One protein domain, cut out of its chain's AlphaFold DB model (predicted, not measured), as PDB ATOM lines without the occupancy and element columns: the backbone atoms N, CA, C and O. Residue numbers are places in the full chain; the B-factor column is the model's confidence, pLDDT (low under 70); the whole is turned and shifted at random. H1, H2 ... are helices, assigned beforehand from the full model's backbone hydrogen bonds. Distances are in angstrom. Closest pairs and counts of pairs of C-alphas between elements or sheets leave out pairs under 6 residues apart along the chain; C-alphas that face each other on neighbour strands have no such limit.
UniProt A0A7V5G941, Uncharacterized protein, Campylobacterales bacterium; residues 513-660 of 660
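Overview. This is residues 513 to 660 of the 660 residues of an uncharacterized protein of Campylobacterales bacterium (UniProt A0A7V5G941). Three helices side by side, H3, H4 and H5, form an up-and-down bundle in the middle; H1 packs on H3, with H2 beyond it at one end of the longest axis. At the other end H8 packs on H5, and H7 and the short H6 lie farther out. The 148 printed residues hold eight named helices, H1 to H8 in chain order, and no named strand: all helix. The whole is compact, with a radius of gyration of the C-alphas of 15.2 A and spans of 44 by 34 by 25 A.

Along the chain. H1, residues 520 to 535, begins at C-alpha 520 (10.505, 52.307, 80.144) and is 21.9 A long. H2 is residues 542 to 554, H3 565 to 578 and H4 583 to 596. H5, residues 603 to 620, is 25.9 A long. H6 is residues 626 to 629, H7 636 to 643 and H8 650 to 657, ending at C-alpha 657 (-2.015, 43.305, 94.888).

Arrangement. H3 and H4 form a helical hairpin at a shallow tilt of 10 degrees; their closest C-alphas, Ala 573 and Ala 586, are 4.0 A apart. H4 and H5 form another, closest at the C-alphas of Lys 583 and Phe 619, 6.5 A. H1 touches H3 at C-alphas 524 and 568, the closest, 5.6 A. H2 is near H3. H5 touches H8 with residues 611 to 618 alone, closest at C-alphas 614 and 651, 6.7 A. H7 touches H8 at a steep tilt of 55 degrees, closest at C-alphas 642 and 653, 6.1 A. H6 is close to H5 but not clearly touching, with C-alphas 610 and 629 closest at 6.4 A. Every O i to N i+4 pair is within hydrogen-bond range in H1, H3, H4, H5, H7 and H8, against 6 of 9 in H2; H6 is too short for one.

Size, cuts and confidence. The C-alphas farthest apart, of Ile 515 and Gly 632, are 44.9 A apart. The printed part has no cut and no long link. Mean pLDDT of the printed part is 89.8; residue 646 is under 70.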
ATOM      1  N   ILE A 513      21.636  56.639  87.385       89.38
ATOM      2  CA  ILE A 513      20.285  57.123  87.018       89.38
ATOM      3  C   ILE A 513      20.160  58.653  86.852       89.38
ATOM      4  O   ILE A 513      19.204  59.153  86.264       89.38
ATOM      5  N   GLU A 514      21.117  59.420  87.368       86.81
ATOM      6  CA  GLU A 514      21.184  60.877  87.202       86.81
ATOM      7  C   GLU A 514      21.658  61.313  85.803       86.81
ATOM      8  O   GLU A 514      21.475  62.475  85.449       86.81
ATOM      9  N   ILE A 515      22.272  60.413  85.026       87.88
ATOM     10  CA  ILE A 515      22.910  60.726  83.736       87.88
ATOM     11  C   ILE A 515      22.611  59.714  82.620       87.88
ATOM     12  O   ILE A 515      22.760  60.052  81.448       87.88
ATOM     13  N   GLU A 516      22.173  58.496  82.944       90.75
ATOM     14  CA  GLU A 516      21.845  57.453  81.964       90.75
ATOM     15  C   GLU A 516      20.346  57.158  81.936       90.75
ATOM     16  O   GLU A 516      19.709  57.016  82.981       90.75
ATOM     17  N   LEU A 517      19.775  57.059  80.733       92.69
ATOM     18  CA  LEU A 517      18.350  56.790  80.550       92.69
ATOM     19  C   LEU A 517      18.026  55.314  80.748       92.69
ATOM     20  O   LEU A 517      18.628  54.436  80.129       92.69
ATOM     21  N   LEU A 518      17.009  55.059  81.563       93.00
ATOM     22  CA  LEU A 518      16.441  53.729  81.722       93.00
ATOM     23  C   LEU A 518      15.470  53.425  80.578       93.00
ATOM     24  O   LEU A 518      14.780  54.312  80.065       93.00
ATOM     25  N   ASN A 519      15.354  52.150  80.197       92.56
ATOM     26  CA  ASN A 519      14.219  51.744  79.370       92.56
ATOM     27  C   ASN A 519      12.910  51.896  80.171       92.56
ATOM     28  O   ASN A 519      12.917  51.930  81.401       92.56
ATOM     29  N   TYR A 520      11.769  51.968  79.482       93.12
ATOM     30  CA  TYR A 520      10.505  52.307  80.144       93.12
ATOM     31  C   TYR A 520      10.064  51.324  81.235       93.12
ATOM     32  O   TYR A 520       9.414  51.750  82.186       93.12
ATOM     33  N   PHE A 521      10.385  50.032  81.112       93.56
ATOM     34  CA  PHE A 521      10.025  49.052  82.138       93.56
ATOM     35  C   PHE A 521      10.931  49.169  83.365       93.56
ATOM     36  O   PHE A 521      10.421  49.163  84.481       93.56
ATOM     37  N   ASP A 522      12.236  49.357  83.172       95.50
ATOM     38  CA  ASP A 522      13.171  49.607  84.275       95.50
ATOM     39  C   ASP A 522      12.821  50.907  85.013       95.50
ATOM     40  O   ASP A 522      12.775  50.928  86.243       95.50
ATOM     41  N   LEU A 523      12.477  51.972  84.275       95.88
ATOM     42  CA  LEU A 523      12.005  53.226  84.865       95.88
ATOM     43  C   LEU A 523      10.703  53.029  85.653       95.88
ATOM     44  O   LEU A 523      10.561  53.587  86.738       95.88
ATOM     45  N   LEU A 524       9.762  52.230  85.139       96.06
ATOM     46  CA  LEU A 524       8.501  51.940  85.823       96.06
ATOM     47  C   LEU A 524       8.750  51.262  87.172       96.06
ATOM     48  O   LEU A 524       8.234  51.722  88.191       96.06
ATOM     49  N   TRP A 525       9.547  50.194  87.192       95.94
ATOM     50  CA  TRP A 525       9.825  49.448  88.420       95.94
ATOM     51  C   TRP A 525      10.691  50.238  89.400       95.94
ATOM     52  O   TRP A 525      10.440  50.181  90.606       95.94
ATOM     53  N   PHE A 526      11.631  51.050  88.904       96.25
ATOM     54  CA  PHE A 526      12.354  52.019  89.725       96.25
ATOM     55  C   PHE A 526      11.396  53.015  90.393       96.25
ATOM     56  O   PHE A 526      11.420  53.173  91.616       96.25
ATOM     57  N   MET A 527      10.516  53.652  89.613       96.56
ATOM     58  CA  MET A 527       9.545  54.623  90.125       96.56
ATOM     59  C   MET A 527       8.584  53.988  91.122       96.56
ATOM     60  O   MET A 527       8.276  54.598  92.144       96.56
ATOM     61  N   LYS A 528       8.152  52.748  90.877       95.75
ATOM     62  CA  LYS A 528       7.288  52.019  91.801       95.75
ATOM     63  C   LYS A 528       7.987  51.746  93.135       95.75
ATOM     64  O   LYS A 528       7.416  52.043  94.181       95.75
ATOM     65  N   ALA A 529       9.232  51.265  93.110       95.94
ATOM     66  CA  ALA A 529      10.014  51.024  94.323       95.94
ATOM     67  C   ALA A 529      10.297  52.312  95.115       95.94
ATOM     68  O   ALA A 529      10.204  52.318  96.348       95.94
ATOM     69  N   LEU A 530      10.590  53.410  94.410       95.81
ATOM     70  CA  LEU A 530      10.771  54.740  94.990       95.81
ATOM     71  C   LEU A 530       9.478  55.233  95.653       95.81
ATOM     72  O   LEU A 530       9.490  55.565  96.835       95.81
ATOM     73  N   ASN A 531       8.362  55.239  94.921       96.06
ATOM     74  CA  ASN A 531       7.067  55.704  95.417       96.06
ATOM     75  C   ASN A 531       6.573  54.896  96.614       96.06
ATOM     76  O   ASN A 531       6.141  55.490  97.599       96.06
ATOM     77  N   ASP A 532       6.679  53.567  96.566       94.50
ATOM     78  CA  ASP A 532       6.287  52.710  97.686       94.50
ATOM     79  C   ASP A 532       7.168  53.001  98.906       94.50
ATOM     80  O   ASP A 532       6.677  53.192 100.015       94.50
ATOM     81  N   SER A 533       8.477  53.151  98.714       94.38
ATOM     82  CA  SER A 533       9.376  53.503  99.814       94.38
ATOM     83  C   SER A 533       9.078  54.883 100.417       94.38
ATOM     84  O   SER A 533       9.262  55.062 101.621       94.38
ATOM     85  N   ILE A 534       8.606  55.855  99.628       94.25
ATOM     86  CA  ILE A 534       8.147  57.158 100.141       94.25
ATOM     87  C   ILE A 534       6.838  56.992 100.912       94.25
ATOM     88  O   ILE A 534       6.744  57.449 102.048       94.25
ATOM     89  N   LEU A 535       5.855  56.312 100.315       91.69
ATOM     90  CA  LEU A 535       4.520  56.115 100.879       91.69
ATOM     91  C   LEU A 535       4.581  55.441 102.258       91.69
ATOM     92  O   LEU A 535       3.919  55.886 103.191       91.69
ATOM     93  N   PHE A 536       5.457  54.443 102.417       88.81
ATOM     94  CA  PHE A 536       5.673  53.719 103.674       88.81
ATOM     95  C   PHE A 536       6.756  54.341 104.587       88.81
ATOM     96  O   PHE A 536       7.225  53.685 105.523       88.81
ATOM     97  N   ASN A 537       7.177  55.589 104.336       87.81
ATOM     98  CA  ASN A 537       8.177  56.332 105.121       87.81
ATOM     99  C   ASN A 537       9.510  55.578 105.330       87.81
ATOM    100  O   ASN A 537      10.091  55.580 106.417       87.81
ATOM    101  N   LYS A 538      10.009  54.910 104.286       88.19
ATOM    102  CA  LYS A 538      11.254  54.121 104.304       88.19
ATOM    103  C   LYS A 538      12.473  54.847 103.724       88.19
ATOM    104  O   LYS A 538      13.580  54.316 103.809       88.19
ATOM    105  N   ILE A 539      12.308  56.056 103.178       83.31
ATOM    106  CA  ILE A 539      13.395  56.851 102.576       83.31
ATOM    107  C   ILE A 539      13.867  57.971 103.501       83.31
ATOM    108  O   ILE A 539      13.074  58.758 104.004       83.31
ATOM    109  N   THR A 540      15.189  58.112 103.638       71.56
ATOM    110  CA  THR A 540      15.829  59.163 104.450       71.56
ATOM    111  C   THR A 540      16.407  60.333 103.640       71.56
ATOM    112  O   THR A 540      16.572  61.422 104.182       71.56
ATOM    113  N   LYS A 541      16.709  60.155 102.341       80.56
ATOM    114  CA  LYS A 541      17.374  61.164 101.478       80.56
ATOM    115  C   LYS A 541      16.595  61.491 100.197       80.56
ATOM    116  O   LYS A 541      17.153  61.503  99.104       80.56
ATOM    117  N   LEU A 542      15.308  61.801 100.334       83.31
ATOM    118  CA  LEU A 542      14.401  62.027  99.202       83.31
ATOM    119  C   LEU A 542      14.855  63.132  98.228       83.31
ATOM    120  O   LEU A 542      14.730  62.967  97.019       83.31
ATOM    121  N   LYS A 543      15.435  64.231  98.736       83.50
ATOM    122  CA  LYS A 543      15.858  65.376  97.905       83.50
ATOM    123  C   LYS A 543      16.830  65.000  96.783       83.50
ATOM    124  O   LYS A 543      16.778  65.624  95.732       83.50
ATOM    125  N   LYS A 544      17.687  63.993  96.997       82.94
ATOM    126  CA  LYS A 544      18.654  63.536  95.987       82.94
ATOM    127  C   LYS A 544      17.952  62.972  94.746       82.94
ATOM    128  O   LYS A 544      18.410  63.186  93.636       82.94
ATOM    129  N   TYR A 545      16.831  62.283  94.936       88.38
ATOM    130  CA  TYR A 545      16.166  61.553  93.857       88.38
ATOM    131  C   TYR A 545      15.235  62.428  93.013       88.38
ATOM    132  O   TYR A 545      14.858  62.021  91.922       88.38
ATOM    133  N   ILE A 546      14.901  63.638  93.478       91.69
ATOM    134  CA  ILE A 546      14.074  64.582  92.713       91.69
ATOM    135  C   ILE A 546      14.748  64.926  91.381       91.69
ATOM    136  O   ILE A 546      14.123  64.780  90.336       91.69
ATOM    137  N   SER A 547      16.034  65.293  91.403       90.06
ATOM    138  CA  SER A 547      16.784  65.616  90.183       90.06
ATOM    139  C   SER A 547      16.934  64.419  89.247       90.06
ATOM    140  O   SER A 547      16.867  64.592  88.033       90.06
ATOM    141  N   SER A 548      17.097  63.208  89.790       91.94
ATOM    142  CA  SER A 548      17.175  61.982  88.989       91.94
ATOM    143  C   SER A 548      15.864  61.711  88.249       91.94
ATOM    144  O   SER A 548      15.876  61.436  87.055       91.94
ATOM    145  N   VAL A 549      14.725  61.824  88.939       94.81
ATOM    146  CA  VAL A 549      13.402  61.627  88.327       94.81
ATOM    147  C   VAL A 549      13.128  62.704  87.278       94.81
ATOM    148  O   VAL A 549      12.701  62.378  86.172       94.81
ATOM    149  N   ASP A 550      13.428  63.969  87.580       93.31
ATOM    150  CA  ASP A 550      13.243  65.069  86.629       93.31
ATOM    151  C   ASP A 550      14.091  64.870  85.361       93.31
ATOM    152  O   ASP A 550      13.595  65.087  84.254       93.31
ATOM    153  N   PHE A 551      15.331  64.382  85.495       93.81
ATOM    154  CA  PHE A 551      16.172  64.012  84.356       93.81
ATOM    155  C   PHE A 551      15.514  62.930  83.489       93.81
ATOM    156  O   PHE A 551      15.321  63.159  82.293       93.81
ATOM    157  N   GLN A 552      15.094  61.803  84.079       94.75
ATOM    158  CA  GLN A 552      14.480  60.691  83.337       94.75
ATOM    159  C   GLN A 552      13.222  61.134  82.574       94.75
ATOM    160  O   GLN A 552      13.065  60.838  81.390       94.75
ATOM    161  N   PHE A 553      12.335  61.887  83.229       94.12
ATOM    162  CA  PHE A 553      11.070  62.312  82.626       94.12
ATOM    163  C   PHE A 553      11.201  63.514  81.683       94.12
ATOM    164  O   PHE A 553      10.324  63.707  80.845       94.12
ATOM    165  N   SER A 554      12.300  64.281  81.738       91.88
ATOM    166  CA  SER A 554      12.587  65.330  80.744       91.88
ATOM    167  C   SER A 554      12.820  64.779  79.332       91.88
ATOM    168  O   SER A 554      12.620  65.498  78.357       91.88
ATOM    169  N   GLN A 555      13.229  63.511  79.233       88.69
ATOM    170  CA  GLN A 555      13.498  62.813  77.973       88.69
ATOM    171  C   GLN A 555      12.343  61.886  77.555       88.69
ATOM    172  O   GLN A 555      12.437  61.199  76.537       88.69
ATOM    173  N   LEU A 556      11.257  61.831  78.337       86.25
ATOM    174  CA  LEU A 556      10.101  61.004  78.016       86.25
ATOM    175  C   LEU A 556       9.337  61.616  76.835       86.25
ATOM    176  O   LEU A 556       8.876  62.754  76.903       86.25
ATOM    177  N   ASP A 557       9.169  60.835  75.772       83.50
ATOM    178  CA  ASP A 557       8.335  61.209  74.630       83.50
ATOM    179  C   ASP A 557       6.866  61.344  75.065       83.50
ATOM    180  O   ASP A 557       6.189  60.354  75.363       83.50
ATOM    181  N   ILE A 558       6.387  62.589  75.116       79.38
ATOM    182  CA  ILE A 558       5.044  62.944  75.584       79.38
ATOM    183  C   ILE A 558       3.933  62.507  74.626       79.38
ATOM    184  O   ILE A 558       2.788  62.368  75.058       79.38
ATOM    185  N   ASP A 559       4.256  62.275  73.352       83.50
ATOM    186  CA  ASP A 559       3.283  61.876  72.334       83.50
ATOM    187  C   ASP A 559       3.095  60.354  72.291       83.50
ATOM    188  O   ASP A 559       2.137  59.840  71.696       83.50
ATOM    189  N   LYS A 560       3.977  59.610  72.966       84.81
ATOM    190  CA  LYS A 560       3.922  58.155  73.025       84.81
ATOM    191  C   LYS A 560       2.714  57.671  73.828       84.81
ATOM    192  O   LYS A 560       2.380  58.173  74.903       84.81
ATOM    193  N   LYS A 561       2.059  56.633  73.304       85.19
ATOM    194  CA  LYS A 561       0.872  56.008  73.900       85.19
ATOM    195  C   LYS A 561       1.062  54.510  74.089       85.19
ATOM    196  O   LYS A 561       1.865  53.882  73.397       85.19
ATOM    197  N   GLY A 562       0.257  53.957  74.984       84.56
ATOM    198  CA  GLY A 562       0.212  52.545  75.315       84.56
ATOM    199  C   GLY A 562       1.143  52.150  76.451       84.56
ATOM    200  O   GLY A 562       1.919  52.947  76.973       84.56
ATOM    201  N   HIS A 563       1.032  50.888  76.841       85.50
ATOM    202  CA  HIS A 563       1.761  50.331  77.971       85.50
ATOM    203  C   HIS A 563       3.275  50.225  77.688       85.50
ATOM    204  O   HIS A 563       3.642  49.771  76.601       85.50
ATOM    205  N   PRO A 564       4.172  50.614  78.624       91.25
ATOM    206  CA  PRO A 564       3.910  51.058  80.002       91.25
ATOM    207  C   PRO A 564       3.867  52.592  80.205       91.25
ATOM    208  O   PRO A 564       4.003  53.058  81.337       91.25
ATOM    209  N   ILE A 565       3.716  53.405  79.152       93.00
ATOM    210  CA  ILE A 565       3.745  54.882  79.250       93.00
ATOM    211  C   ILE A 565       2.601  55.418  80.118       93.00
ATOM    212  O   ILE A 565       2.796  56.337  80.912       93.00
ATOM    213  N   ASP A 566       1.417  54.817  80.011       92.50
ATOM    214  CA  ASP A 566       0.271  55.117  80.872       92.50
ATOM    215  C   ASP A 566       0.611  54.939  82.362       92.50
ATOM    216  O   ASP A 566       0.248  55.784  83.186       92.50
ATOM    217  N   LEU A 567       1.367  53.893  82.706       94.94
ATOM    218  CA  LEU A 567       1.795  53.626  84.077       94.94
ATOM    219  C   LEU A 567       2.904  54.567  84.540       94.94
ATOM    220  O   LEU A 567       2.864  55.022  85.679       94.94
ATOM    221  N   LEU A 568       3.855  54.911  83.670       96.56
ATOM    222  CA  LEU A 568       4.905  55.880  83.992       96.56
ATOM    223  C   LEU A 568       4.319  57.242  84.371       96.56
ATOM    224  O   LEU A 568       4.726  57.823  85.376       96.56
ATOM    225  N   TRP A 569       3.316  57.722  83.630       96.69
ATOM    226  CA  TRP A 569       2.602  58.950  83.985       96.69
ATOM    227  C   TRP A 569       1.889  58.848  85.337       96.69
ATOM    228  O   TRP A 569       1.886  59.814  86.102       96.69
ATOM    229  N   ARG A 570       1.311  57.685  85.656       96.31
ATOM    230  CA  ARG A 570       0.665  57.436  86.953       96.31
ATOM    231  C   ARG A 570       1.678  57.448  88.101       96.31
ATOM    232  O   ARG A 570       1.425  58.078  89.124       96.31
ATOM    233  N   GLU A 571       2.824  56.789  87.935       97.12
ATOM    234  CA  GLU A 571       3.874  56.768  88.957       97.12
ATOM    235  C   GLU A 571       4.542  58.141  89.120       97.12
ATOM    236  O   GLU A 571       4.811  58.552  90.249       97.12
ATOM    237  N   LEU A 572       4.735  58.906  88.039       97.44
ATOM    238  CA  LEU A 572       5.195  60.292  88.142       97.44
ATOM    239  C   LEU A 572       4.189  61.163  88.903       97.44
ATOM    240  O   LEU A 572       4.585  61.962  89.747       97.44
ATOM    241  N   ALA A 573       2.887  60.985  88.657       97.75
ATOM    242  CA  ALA A 573       1.855  61.720  89.381       97.75
ATOM    243  C   ALA A 573       1.917  61.462  90.895       97.75
ATOM    244  O   ALA A 573       1.822  62.400  91.689       97.75
ATOM    245  N   LEU A 574       2.107  60.201  91.294       97.06
ATOM    246  CA  LEU A 574       2.270  59.840  92.700       97.06
ATOM    247  C   LEU A 574       3.547  60.444  93.295       97.06
ATOM    248  O   LEU A 574       3.506  60.968  94.407       97.06
ATOM    249  N   PHE A 575       4.647  60.445  92.541       97.06
ATOM    250  CA  PHE A 575       5.902  61.061  92.966       97.06
ATOM    251  C   PHE A 575       5.769  62.575  93.170       97.06
ATOM    252  O   PHE A 575       6.162  63.089  94.215       97.06
ATOM    253  N   ASP A 576       5.172  63.301  92.223       96.94
ATOM    254  CA  ASP A 576       4.965  64.750  92.348       96.94
ATOM    255  C   ASP A 576       4.089  65.091  93.563       96.94
ATOM    256  O   ASP A 576       4.343  66.071  94.269       96.94
ATOM    257  N   PHE A 577       3.092  64.253  93.860       96.50
ATOM    258  CA  PHE A 577       2.252  64.419  95.040       96.50
ATOM    259  C   PHE A 577       3.005  64.130  96.346       96.50
ATOM    260  O   PHE A 577       3.001  64.970  97.244       96.50
ATOM    261  N   LEU A 578       3.656  62.968  96.466       93.69
ATOM    262  CA  LEU A 578       4.300  62.530  97.709       93.69
ATOM    263  C   LEU A 578       5.620  63.259  97.984       93.69
ATOM    264  O   LEU A 578       5.890  63.629  99.125       93.69
ATOM    265  N   ALA A 579       6.451  63.453  96.958       93.44
ATOM    266  CA  ALA A 579       7.811  63.949  97.121       93.44
ATOM    267  C   ALA A 579       7.944  65.463  96.968       93.44
ATOM    268  O   ALA A 579       8.710  66.091  97.702       93.44
ATOM    269  N   LYS A 580       7.214  66.052  96.013       93.25
ATOM    270  CA  LYS A 580       7.267  67.496  95.723       93.25
ATOM    271  C   LYS A 580       6.128  68.279  96.371       93.25
ATOM    272  O   LYS A 580       6.189  69.506  96.401       93.25
ATOM    273  N   ASN A 581       5.112  67.589  96.900       93.19
ATOM    274  CA  ASN A 581       3.880  68.197  97.407       93.19
ATOM    275  C   ASN A 581       3.177  69.074  96.341       93.19
ATOM    276  O   ASN A 581       2.562  70.092  96.660       93.19
ATOM    277  N   ASP A 582       3.269  68.687  95.060       95.94
ATOM    278  CA  ASP A 582       2.684  69.408  93.924       95.94
ATOM    279  C   ASP A 582       1.438  68.694  93.388       95.94
ATOM    280  O   ASP A 582       1.450  67.947  92.403       95.94
ATOM    281  N   LYS A 583       0.305  68.984  94.030       97.00
ATOM    282  CA  LYS A 583      -1.004  68.453  93.631       97.00
ATOM    283  C   LYS A 583      -1.401  68.836  92.199       97.00
ATOM    284  O   LYS A 583      -2.097  68.067  91.537       97.00
ATOM    285  N   LYS A 584      -1.026  70.026  91.719       97.31
ATOM    286  CA  LYS A 584      -1.463  70.516  90.403       97.31
ATOM    287  C   LYS A 584      -0.798  69.705  89.294       97.31
ATOM    288  O   LYS A 584      -1.480  69.281  88.360       97.31
ATOM    289  N   THR A 585       0.504  69.472  89.416       96.69
ATOM    290  CA  THR A 585       1.266  68.671  88.452       96.69
ATOM    291  C   THR A 585       0.881  67.195  88.534       96.69
ATOM    292  O   THR A 585       0.643  66.586  87.491       96.69
ATOM    293  N   ALA A 586       0.653  66.657  89.737       97.50
ATOM    294  CA  ALA A 586       0.148  65.292  89.913       97.50
ATOM    295  C   ALA A 586      -1.165  65.040  89.141       97.50
ATOM    296  O   ALA A 586      -1.266  64.089  88.368       97.50
ATOM    297  N   LEU A 587      -2.157  65.932  89.261       97.81
ATOM    298  CA  LEU A 587      -3.427  65.804  88.530       97.81
ATOM    299  C   LEU A 587      -3.257  65.934  87.007       97.81
ATOM    300  O   LEU A 587      -3.943  65.250  86.246       97.81
ATOM    301  N   LYS A 588      -2.323  66.777  86.543       96.88
ATOM    302  CA  LYS A 588      -1.975  66.859  85.115       96.88
ATOM    303  C   LYS A 588      -1.405  65.526  84.616       96.88
ATOM    304  O   LYS A 588      -1.820  65.052  83.563       96.88
ATOM    305  N   ASN A 589      -0.516  64.904  85.384       96.75
ATOM    306  CA  ASN A 589       0.100  63.628  85.028       96.75
ATOM    307  C   ASN A 589      -0.900  62.457  85.076       96.75
ATOM    308  O   ASN A 589      -0.857  61.596  84.203       96.75
ATOM    309  N   ILE A 590      -1.893  62.474  85.973       97.25
ATOM    310  CA  ILE A 590      -3.033  61.535  85.907       97.25
ATOM    311  C   ILE A 590      -3.832  61.701  84.614       97.25
ATOM    312  O   ILE A 590      -4.181  60.710  83.971       97.25
ATOM    313  N   LYS A 591      -4.099  62.939  84.185       95.81
ATOM    314  CA  LYS A 591      -4.778  63.180  82.906       95.81
ATOM    315  C   LYS A 591      -3.964  62.628  81.729       95.81
ATOM    316  O   LYS A 591      -4.548  62.015  80.836       95.81
ATOM    317  N   ASN A 592      -2.640  62.795  81.755       94.44
ATOM    318  CA  ASN A 592      -1.747  62.211  80.754       94.44
ATOM    319  C   ASN A 592      -1.825  60.677  80.770       94.44
ATOM    320  O   ASN A 592      -2.053  60.083  79.720       94.44
ATOM    321  N   SER A 593      -1.764  60.049  81.951       95.12
ATOM    322  CA  SER A 593      -1.933  58.598  82.127       95.12
ATOM    323  C   SER A 593      -3.228  58.087  81.483       95.12
ATOM    324  O   SER A 593      -3.180  57.197  80.634       95.12
ATOM    325  N   LYS A 594      -4.373  58.729  81.772       94.94
ATOM    326  CA  LYS A 594      -5.671  58.403  81.148       94.94
ATOM    327  C   LYS A 594      -5.644  58.555  79.624       94.94
ATOM    328  O   LYS A 594      -6.240  57.746  78.922       94.94
ATOM    329  N   SER A 595      -4.967  59.580  79.106       91.88
ATOM    330  CA  SER A 595      -4.888  59.850  77.662       91.88
ATOM    331  C   SER A 595      -3.938  58.922  76.894       91.88
ATOM    332  O   SER A 595      -4.133  58.700  75.697       91.88
ATOM    333  N   SER A 596      -2.927  58.380  77.576       90.69
ATOM    334  CA  SER A 596      -1.962  57.423  77.027       90.69
ATOM    335  C   SER A 596      -2.430  55.973  77.153       90.69
ATOM    336  O   SER A 596      -1.803  55.095  76.567       90.69
ATOM    337  N   PHE A 597      -3.514  55.703  77.886       89.69
ATOM    338  CA  PHE A 597      -4.066  54.365  78.077       89.69
ATOM    339  C   PHE A 597      -4.707  53.825  76.787       89.69
ATOM    340  O   PHE A 597      -5.631  54.434  76.246       89.69
ATOM    341  N   THR A 598      -4.250  52.667  76.300       85.31
ATOM    342  CA  THR A 598      -4.728  52.073  75.031       85.31
ATOM    343  C   THR A 598      -5.186  50.620  75.137       85.31
ATOM    344  O   THR A 598      -5.544  50.035  74.116       85.31
ATOM    345  N   LEU A 599      -5.149  50.012  76.327       83.75
ATOM    346  CA  LEU A 599      -5.613  48.635  76.498       83.75
ATOM    347  C   LEU A 599      -7.138  48.556  76.316       83.75
ATOM    348  O   LEU A 599      -7.867  49.496  76.648       83.75
ATOM    349  N   GLY A 600      -7.598  47.425  75.785       82.00
ATOM    350  CA  GLY A 600      -9.001  47.120  75.532       82.00
ATOM    351  C   GLY A 600      -9.798  46.824  76.804       82.00
ATOM    352  O   GLY A 600      -9.674  47.505  77.822       82.00
ATOM    353  N   ASP A 601     -10.643  45.796  76.735       82.75
ATOM    354  CA  ASP A 601     -11.629  45.481  77.778       82.75
ATOM    355  C   ASP A 601     -11.235  44.286  78.664       82.75
ATOM    356  O   ASP A 601     -12.080  43.736  79.378       82.75
ATOM    357  N   SER A 602      -9.962  43.877  78.643       87.38
ATOM    358  CA  SER A 602      -9.434  42.845  79.541       87.38
ATOM    359  C   SER A 602      -9.601  43.222  81.018       87.38
ATOM    360  O   SER A 602      -9.707  44.398  81.384       87.38
ATOM    361  N   ALA A 603      -9.602  42.214  81.893       90.75
ATOM    362  CA  ALA A 603      -9.742  42.439  83.328       90.75
ATOM    363  C   ALA A 603      -8.593  43.307  83.871       90.75
ATOM    364  O   ALA A 603      -8.839  44.227  84.650       90.75
ATOM    365  N   ILE A 604      -7.361  43.102  83.388       90.62
ATOM    366  CA  ILE A 604      -6.214  43.944  83.748       90.62
ATOM    367  C   ILE A 604      -6.398  45.398  83.304       90.62
ATOM    368  O   ILE A 604      -6.039  46.316  84.036       90.62
ATOM    369  N   ALA A 605      -7.029  45.640  82.152       91.00
ATOM    370  CA  ALA A 605      -7.298  46.993  81.688       91.00
ATOM    371  C   ALA A 605      -8.339  47.704  82.568       91.00
ATOM    372  O   ALA A 605      -8.174  48.877  82.907       91.00
ATOM    373  N   GLN A 606      -9.394  46.990  82.974       91.81
ATOM    374  CA  GLN A 606     -10.392  47.499  83.920       91.81
ATOM    375  C   GLN A 606      -9.757  47.800  85.282       91.81
ATOM    376  O   GLN A 606      -9.967  48.883  85.825       91.81
ATOM    377  N   TRP A 607      -8.921  46.888  85.788       92.06
ATOM    378  CA  TRP A 607      -8.160  47.071  87.022       92.06
ATOM    379  C   TRP A 607      -7.302  48.338  86.978       92.06
ATOM    380  O   TRP A 607      -7.393  49.187  87.860       92.06
ATOM    381  N   LEU A 608      -6.509  48.515  85.919       92.50
ATOM    382  CA  LEU A 608      -5.634  49.677  85.778       92.50
ATOM    383  C   LEU A 608      -6.412  50.999  85.713       92.50
ATOM    384  O   LEU A 608      -5.982  51.967  86.338       92.50
ATOM    385  N   LYS A 609      -7.568  51.037  85.034       93.00
ATOM    386  CA  LYS A 609      -8.466  52.208  85.023       93.00
ATOM    387  C   LYS A 609      -8.959  52.547  86.434       93.00
ATOM    388  O   LYS A 609      -8.839  53.695  86.851       93.00
ATOM    389  N   ILE A 610      -9.422  51.543  87.184       93.44
ATOM    390  CA  ILE A 610      -9.855  51.715  88.580       93.44
ATOM    391  C   ILE A 610      -8.706  52.255  89.440       93.44
ATOM    392  O   ILE A 610      -8.888  53.206  90.196       93.44
ATOM    393  N   VAL A 611      -7.497  51.704  89.297       93.88
ATOM    394  CA  VAL A 611      -6.324  52.159  90.058       93.88
ATOM    395  C   VAL A 611      -5.953  53.606  89.720       93.88
ATOM    396  O   VAL A 611      -5.574  54.351  90.624       93.88
ATOM    397  N   ILE A 612      -6.073  54.038  88.460       94.88
ATOM    398  CA  ILE A 612      -5.864  55.445  88.080       94.88
ATOM    399  C   ILE A 612      -6.878  56.354  88.795       94.88
ATOM    400  O   ILE A 612      -6.483  57.391  89.331       94.88
ATOM    401  N   ASP A 613      -8.151  55.959  88.860       94.81
ATOM    402  CA  ASP A 613      -9.190  56.727  89.560       94.81
ATOM    403  C   ASP A 613      -8.937  56.794  91.076       94.81
ATOM    404  O   ASP A 613      -9.094  57.855  91.680       94.81
ATOM    405  N   ILE A 614      -8.452  55.706  91.685       95.62
ATOM    406  CA  ILE A 614      -8.044  55.687  93.100       95.62
ATOM    407  C   ILE A 614      -6.909  56.690  93.361       95.62
ATOM    408  O   ILE A 614      -6.949  57.397  94.369       95.62
ATOM    409  N   HIS A 615      -5.916  56.792  92.466       95.62
ATOM    410  CA  HIS A 615      -4.841  57.786  92.596       95.62
ATOM    411  C   HIS A 615      -5.384  59.219  92.481       95.62
ATOM    412  O   HIS A 615      -5.031  60.077  93.290       95.62
ATOM    413  N   GLU A 616      -6.266  59.482  91.513       96.50
ATOM    414  CA  GLU A 616      -6.878  60.803  91.335       96.50
ATOM    415  C   GLU A 616      -7.647  61.248  92.585       96.50
ATOM    416  O   GLU A 616      -7.407  62.335  93.122       96.50
ATOM    417  N   ASP A 617      -8.528  60.387  93.093       95.94
ATOM    418  CA  ASP A 617      -9.349  60.670  94.267       95.94
ATOM    419  C   ASP A 617      -8.499  60.785  95.544       95.94
ATOM    420  O   ASP A 617      -8.795  61.621  96.407       95.94
ATOM    421  N   PHE A 618      -7.400  60.028  95.646       95.06
ATOM    422  CA  PHE A 618      -6.406  60.184  96.711       95.06
ATOM    423  C   PHE A 618      -5.773  61.586  96.693       95.06
ATOM    424  O   PHE A 618      -5.778  62.278  97.716       95.06
ATOM    425  N   PHE A 619      -5.333  62.086  95.532       95.31
ATOM    426  CA  PHE A 619      -4.781  63.447  95.404       95.31
ATOM    427  C   PHE A 619      -5.825  64.535  95.689       95.31
ATOM    428  O   PHE A 619      -5.522  65.623  96.203       95.31
ATOM    429  N   LEU A 620      -7.089  64.261  95.362       94.00
ATOM    430  CA  LEU A 620      -8.210  65.155  95.633       94.00
ATOM    431  C   LEU A 620      -8.685  65.122  97.089       94.00
ATOM    432  O   LEU A 620      -9.396  66.053  97.474       94.00
ATOM    433  N   LYS A 621      -8.251  64.141  97.893       90.69
ATOM    434  CA  LYS A 621      -8.779  63.837  99.234       90.69
ATOM    435  C   LYS A 621     -10.287  63.550  99.204       90.69
ATOM    436  O   LYS A 621     -11.041  64.047 100.036       90.69
ATOM    437  N   LYS A 622     -10.724  62.786  98.200       92.44
ATOM    438  CA  LYS A 622     -12.124  62.408  97.941       92.44
ATOM    439  C   LYS A 622     -12.285  60.896  97.748       92.44
ATOM    440  O   LYS A 622     -13.130  60.459  96.975       92.44
ATOM    441  N   SER A 623     -11.455  60.105  98.425       88.25
ATOM    442  CA  SER A 623     -11.484  58.647  98.317       88.25
ATOM    443  C   SER A 623     -12.864  58.090  98.667       88.25
ATOM    444  O   SER A 623     -13.413  58.379  99.731       88.25
ATOM    445  N   LYS A 624     -13.410  57.293  97.750       88.44
ATOM    446  CA  LYS A 624     -14.659  56.549  97.926       88.44
ATOM    447  C   LYS A 624     -14.433  55.277  98.744       88.44
ATOM    448  O   LYS A 624     -13.294  54.883  98.998       88.44
ATOM    449  N   ASN A 625     -15.525  54.618  99.123       85.19
ATOM    450  CA  ASN A 625     -15.469  53.271  99.692       85.19
ATOM    451  C   ASN A 625     -14.926  52.271  98.648       85.19
ATOM    452  O   ASN A 625     -15.238  52.387  97.462       85.19
ATOM    453  N   GLU A 626     -14.156  51.269  99.082       86.50
ATOM    454  CA  GLU A 626     -13.615  50.190  98.240       86.50
ATOM    455  C   GLU A 626     -14.706  49.557  97.354       86.50
ATOM    456  O   GLU A 626     -14.540  49.448  96.139       86.50
ATOM    457  N   LYS A 627     -15.886  49.266  97.923       85.75
ATOM    458  CA  LYS A 627     -17.026  48.676  97.192       85.75
ATOM    459  C   LYS A 627     -17.533  49.538  96.033       85.75
ATOM    460  O   LYS A 627     -18.116  49.008  95.091       85.75
ATOM    461  N   GLU A 628     -17.351  50.856  96.099       89.31
ATOM    462  CA  GLU A 628     -17.784  51.764  95.035       89.31
ATOM    463  C   GLU A 628     -16.841  51.722  93.833       89.31
ATOM    464  O   GLU A 628     -17.320  51.724  92.700       89.31
ATOM    465  N   TYR A 629     -15.526  51.628  94.058       90.62
ATOM    466  CA  TYR A 629     -14.540  51.535  92.974       90.62
ATOM    467  C   TYR A 629     -14.656  50.231  92.188       90.62
ATOM    468  O   TYR A 629     -14.550  50.238  90.965       90.62
ATOM    469  N   PHE A 630     -14.904  49.119  92.879       89.44
ATOM    470  CA  PHE A 630     -14.947  47.788  92.267       89.44
ATOM    471  C   PHE A 630     -16.355  47.351  91.843       89.44
ATOM    472  O   PHE A 630     -16.577  46.192  91.489       89.44
ATOM    473  N   LYS A 631     -17.330  48.269  91.828       86.44
ATOM    474  CA  LYS A 631     -18.699  47.959  91.404       86.44
ATOM    475  C   LYS A 631     -18.724  47.496  89.942       86.44
ATOM    476  O   LYS A 631     -18.513  48.283  89.026       86.44
ATOM    477  N   GLY A 632     -19.053  46.222  89.726       82.19
ATOM    478  CA  GLY A 632     -19.116  45.611  88.392       82.19
ATOM    479  C   GLY A 632     -17.787  45.035  87.888       82.19
ATOM    480  O   GLY A 632     -17.762  44.479  86.789       82.19
ATOM    481  N   PHE A 633     -16.712  45.113  88.680       87.12
ATOM    482  CA  PHE A 633     -15.470  44.399  88.407       87.12
ATOM    483  C   PHE A 633     -15.679  42.901  88.665       87.12
ATOM    484  O   PHE A 633     -16.134  42.505  89.734       87.12
ATOM    485  N   LYS A 634     -15.418  42.069  87.653       77.69
ATOM    486  CA  LYS A 634     -15.806  40.647  87.671       77.69
ATOM    487  C   LYS A 634     -14.788  39.719  88.330       77.69
ATOM    488  O   LYS A 634     -15.144  38.588  88.639       77.69
ATOM    489  N   ASN A 635     -13.542  40.155  88.505       78.38
ATOM    490  CA  ASN A 635     -12.509  39.304  89.086       78.38
ATOM    491  C   ASN A 635     -12.589  39.368  90.618       78.38
ATOM    492  O   ASN A 635     -12.212  40.367  91.228       78.38
ATOM    493  N   ILE A 636     -13.144  38.307  91.206       74.50
ATOM    494  CA  ILE A 636     -13.406  38.196  92.644       74.50
ATOM    495  C   ILE A 636     -12.107  37.940  93.423       74.50
ATOM    496  O   ILE A 636     -11.951  38.475  94.514       74.50
ATOM    497  N   GLU A 637     -11.149  37.215  92.838       78.38
ATOM    498  CA  GLU A 637      -9.908  36.794  93.505       78.38
ATOM    499  C   GLU A 637      -9.088  37.983  94.031       78.38
ATOM    500  O   GLU A 637      -8.667  37.999  95.186       78.38
ATOM    501  N   LEU A 638      -8.901  39.020  93.210       80.56
ATOM    502  CA  LEU A 638      -8.183  40.228  93.631       80.56
ATOM    503  C   LEU A 638      -8.946  41.037  94.682       80.56
ATOM    504  O   LEU A 638      -8.316  41.667  95.527       80.56
ATOM    505  N   ILE A 639     -10.281  41.038  94.633       80.38
ATOM    506  CA  ILE A 639     -11.101  41.731  95.633       80.38
ATOM    507  C   ILE A 639     -10.975  41.020  96.981       80.38
ATOM    508  O   ILE A 639     -10.670  41.671  97.975       80.38
ATOM    509  N   GLU A 640     -11.128  39.695  97.003       79.62
ATOM    510  CA  GLU A 640     -10.963  38.882  98.213       79.62
ATOM    511  C   GLU A 640      -9.557  39.030  98.807       79.62
ATOM    512  O   GLU A 640      -9.404  39.139 100.023       79.62
ATOM    513  N   ALA A 641      -8.524  39.115  97.963       79.69
ATOM    514  CA  ALA A 641      -7.166  39.373  98.426       79.69
ATOM    515  C   ALA A 641      -7.059  40.701  99.193       79.69
ATOM    516  O   ALA A 641      -6.390  40.747 100.222       79.69
ATOM    517  N   MET A 642      -7.729  41.774  98.744       80.38
ATOM    518  CA  MET A 642      -7.711  43.072  99.443       80.38
ATOM    519  C   MET A 642      -8.359  43.030 100.826       80.38
ATOM    520  O   MET A 642      -7.930  43.780 101.709       80.38
ATOM    521  N   ASP A 643      -9.371  42.185 101.017       75.25
ATOM    522  CA  ASP A 643     -10.078  42.051 102.293       75.25
ATOM    523  C   ASP A 643      -9.165  41.460 103.385       75.25
ATOM    524  O   ASP A 643      -9.370  41.710 104.573       75.25
ATOM    525  N   ASN A 644      -8.099  40.753 102.990       74.12
ATOM    526  CA  ASN A 644      -7.097  40.194 103.905       74.12
ATOM    527  C   ASN A 644      -6.091  41.237 104.430       74.12
ATOM    528  O   ASN A 644      -5.281  40.941 105.312       74.12
ATOM    529  N   PHE A 645      -6.118  42.470 103.917       71.88
ATOM    530  CA  PHE A 645      -5.296  43.560 104.437       71.88
ATOM    531  C   PHE A 645      -6.056  44.276 105.552       71.88
ATOM    532  O   PHE A 645      -7.179  44.726 105.339       71.88
ATOM    533  N   GLY A 646      -5.417  44.413 106.722       69.75
ATOM    534  CA  GLY A 646      -5.948  45.177 107.859       69.75
ATOM    535  C   GLY A 646      -6.103  46.681 107.572       69.75
ATOM    536  O   GLY A 646      -6.307  47.095 106.432       69.75
ATOM    537  N   ASP A 647      -5.964  47.523 108.598       72.94
ATOM    538  CA  ASP A 647      -6.171  48.981 108.503       72.94
ATOM    539  C   ASP A 647      -5.033  49.719 107.757       72.94
ATOM    540  O   ASP A 647      -4.333  50.563 108.316       72.94
ATOM    541  N   ILE A 648      -4.824  49.402 106.477       84.31
ATOM    542  CA  ILE A 648      -4.002  50.182 105.542       84.31
ATOM    543  C   ILE A 648      -4.895  50.882 104.517       84.31
ATOM    544  O   ILE A 648      -6.026  50.465 104.256       84.31
ATOM    545  N   SER A 649      -4.402  51.970 103.927       87.50
ATOM    546  CA  SER A 649      -5.179  52.744 102.961       87.50
ATOM    547  C   SER A 649      -5.467  51.939 101.692       87.50
ATOM    548  O   SER A 649      -4.667  51.108 101.260       87.50
ATOM    549  N   LEU A 650      -6.591  52.236 101.033       89.62
ATOM    550  CA  LEU A 650      -6.956  51.586  99.769       89.62
ATOM    551  C   LEU A 650      -5.853  51.722  98.705       89.62
ATOM    552  O   LEU A 650      -5.608  50.778  97.960       89.62
ATOM    553  N   LEU A 651      -5.158  52.866  98.653       91.38
ATOM    554  CA  LEU A 651      -4.032  53.064  97.737       91.38
ATOM    555  C   LEU A 651      -2.904  52.056  98.006       91.38
ATOM    556  O   LEU A 651      -2.365  51.476  97.069       91.38
ATOM    557  N   GLU A 652      -2.563  51.823  99.273       89.12
ATOM    558  CA  GLU A 652      -1.548  50.838  99.658       89.12
ATOM    559  C   GLU A 652      -1.989  49.412  99.309       89.12
ATOM    560  O   GLU A 652      -1.200  48.664  98.729       89.12
ATOM    561  N   LYS A 653      -3.258  49.058  99.577       89.19
ATOM    562  CA  LYS A 653      -3.825  47.746  99.215       89.19
ATOM    563  C   LYS A 653      -3.696  47.481  97.719       89.19
ATOM    564  O   LYS A 653      -3.079  46.495  97.324       89.19
ATOM    565  N   VAL A 654      -4.214  48.381  96.874       90.12
ATOM    566  CA  VAL A 654      -4.208  48.160  95.418       90.12
ATOM    567  C   VAL A 654      -2.799  48.112  94.846       90.12
ATOM    568  O   VAL A 654      -2.558  47.333  93.931       90.12
ATOM    569  N   ARG A 655      -1.848  48.889  95.381       89.88
ATOM    570  CA  ARG A 655      -0.450  48.861  94.918       89.88
ATOM    571  C   ARG A 655       0.241  47.535  95.228       89.88
ATOM    572  O   ARG A 655       1.040  47.077  94.407       89.88
ATOM    573  N   TYR A 656      -0.108  46.914  96.352       86.56
ATOM    574  CA  TYR A 656       0.413  45.615  96.765       86.56
ATOM    575  C   TYR A 656      -0.098  44.468  95.879       86.56
ATOM    576  O   TYR A 656       0.686  43.675  95.343       86.56
ATOM    577  N   ILE A 657      -1.416  44.393  95.675       86.50
ATOM    578  CA  ILE A 657      -2.015  43.305  94.888       86.50
ATOM    579  C   ILE A 657      -1.893  43.524  93.376       86.50
ATOM    580  O   ILE A 657      -1.979  42.562  92.618       86.50
ATOM    581  N   SER A 658      -1.636  44.760  92.929       84.50
ATOM    582  CA  SER A 658      -1.533  45.091  91.508       84.50
ATOM    583  C   SER A 658      -0.539  44.169  90.779       84.50
ATOM    584  O   SER A 658       0.565  43.928  91.285       84.50
ATOM    585  N   PRO A 659      -0.891  43.688  89.571       83.88
ATOM    586  CA  PRO A 659       0.049  43.006  88.679       83.88
ATOM    587  C   PRO A 659       1.190  43.903  88.178       83.88
ATOM    588  O   PRO A 659       2.200  43.393  87.699       83.88
ATOM    589  N   TYR A 660       1.009  45.226  88.272       81.75
ATOM    590  CA  TYR A 660       1.963  46.255  87.852       81.75
ATOM    591  C   TYR A 660       2.316  47.202  88.966       81.75
ATOM    592  O   TYR A 660       1.394  47.701  89.660       81.75
TER     593      TYR A 660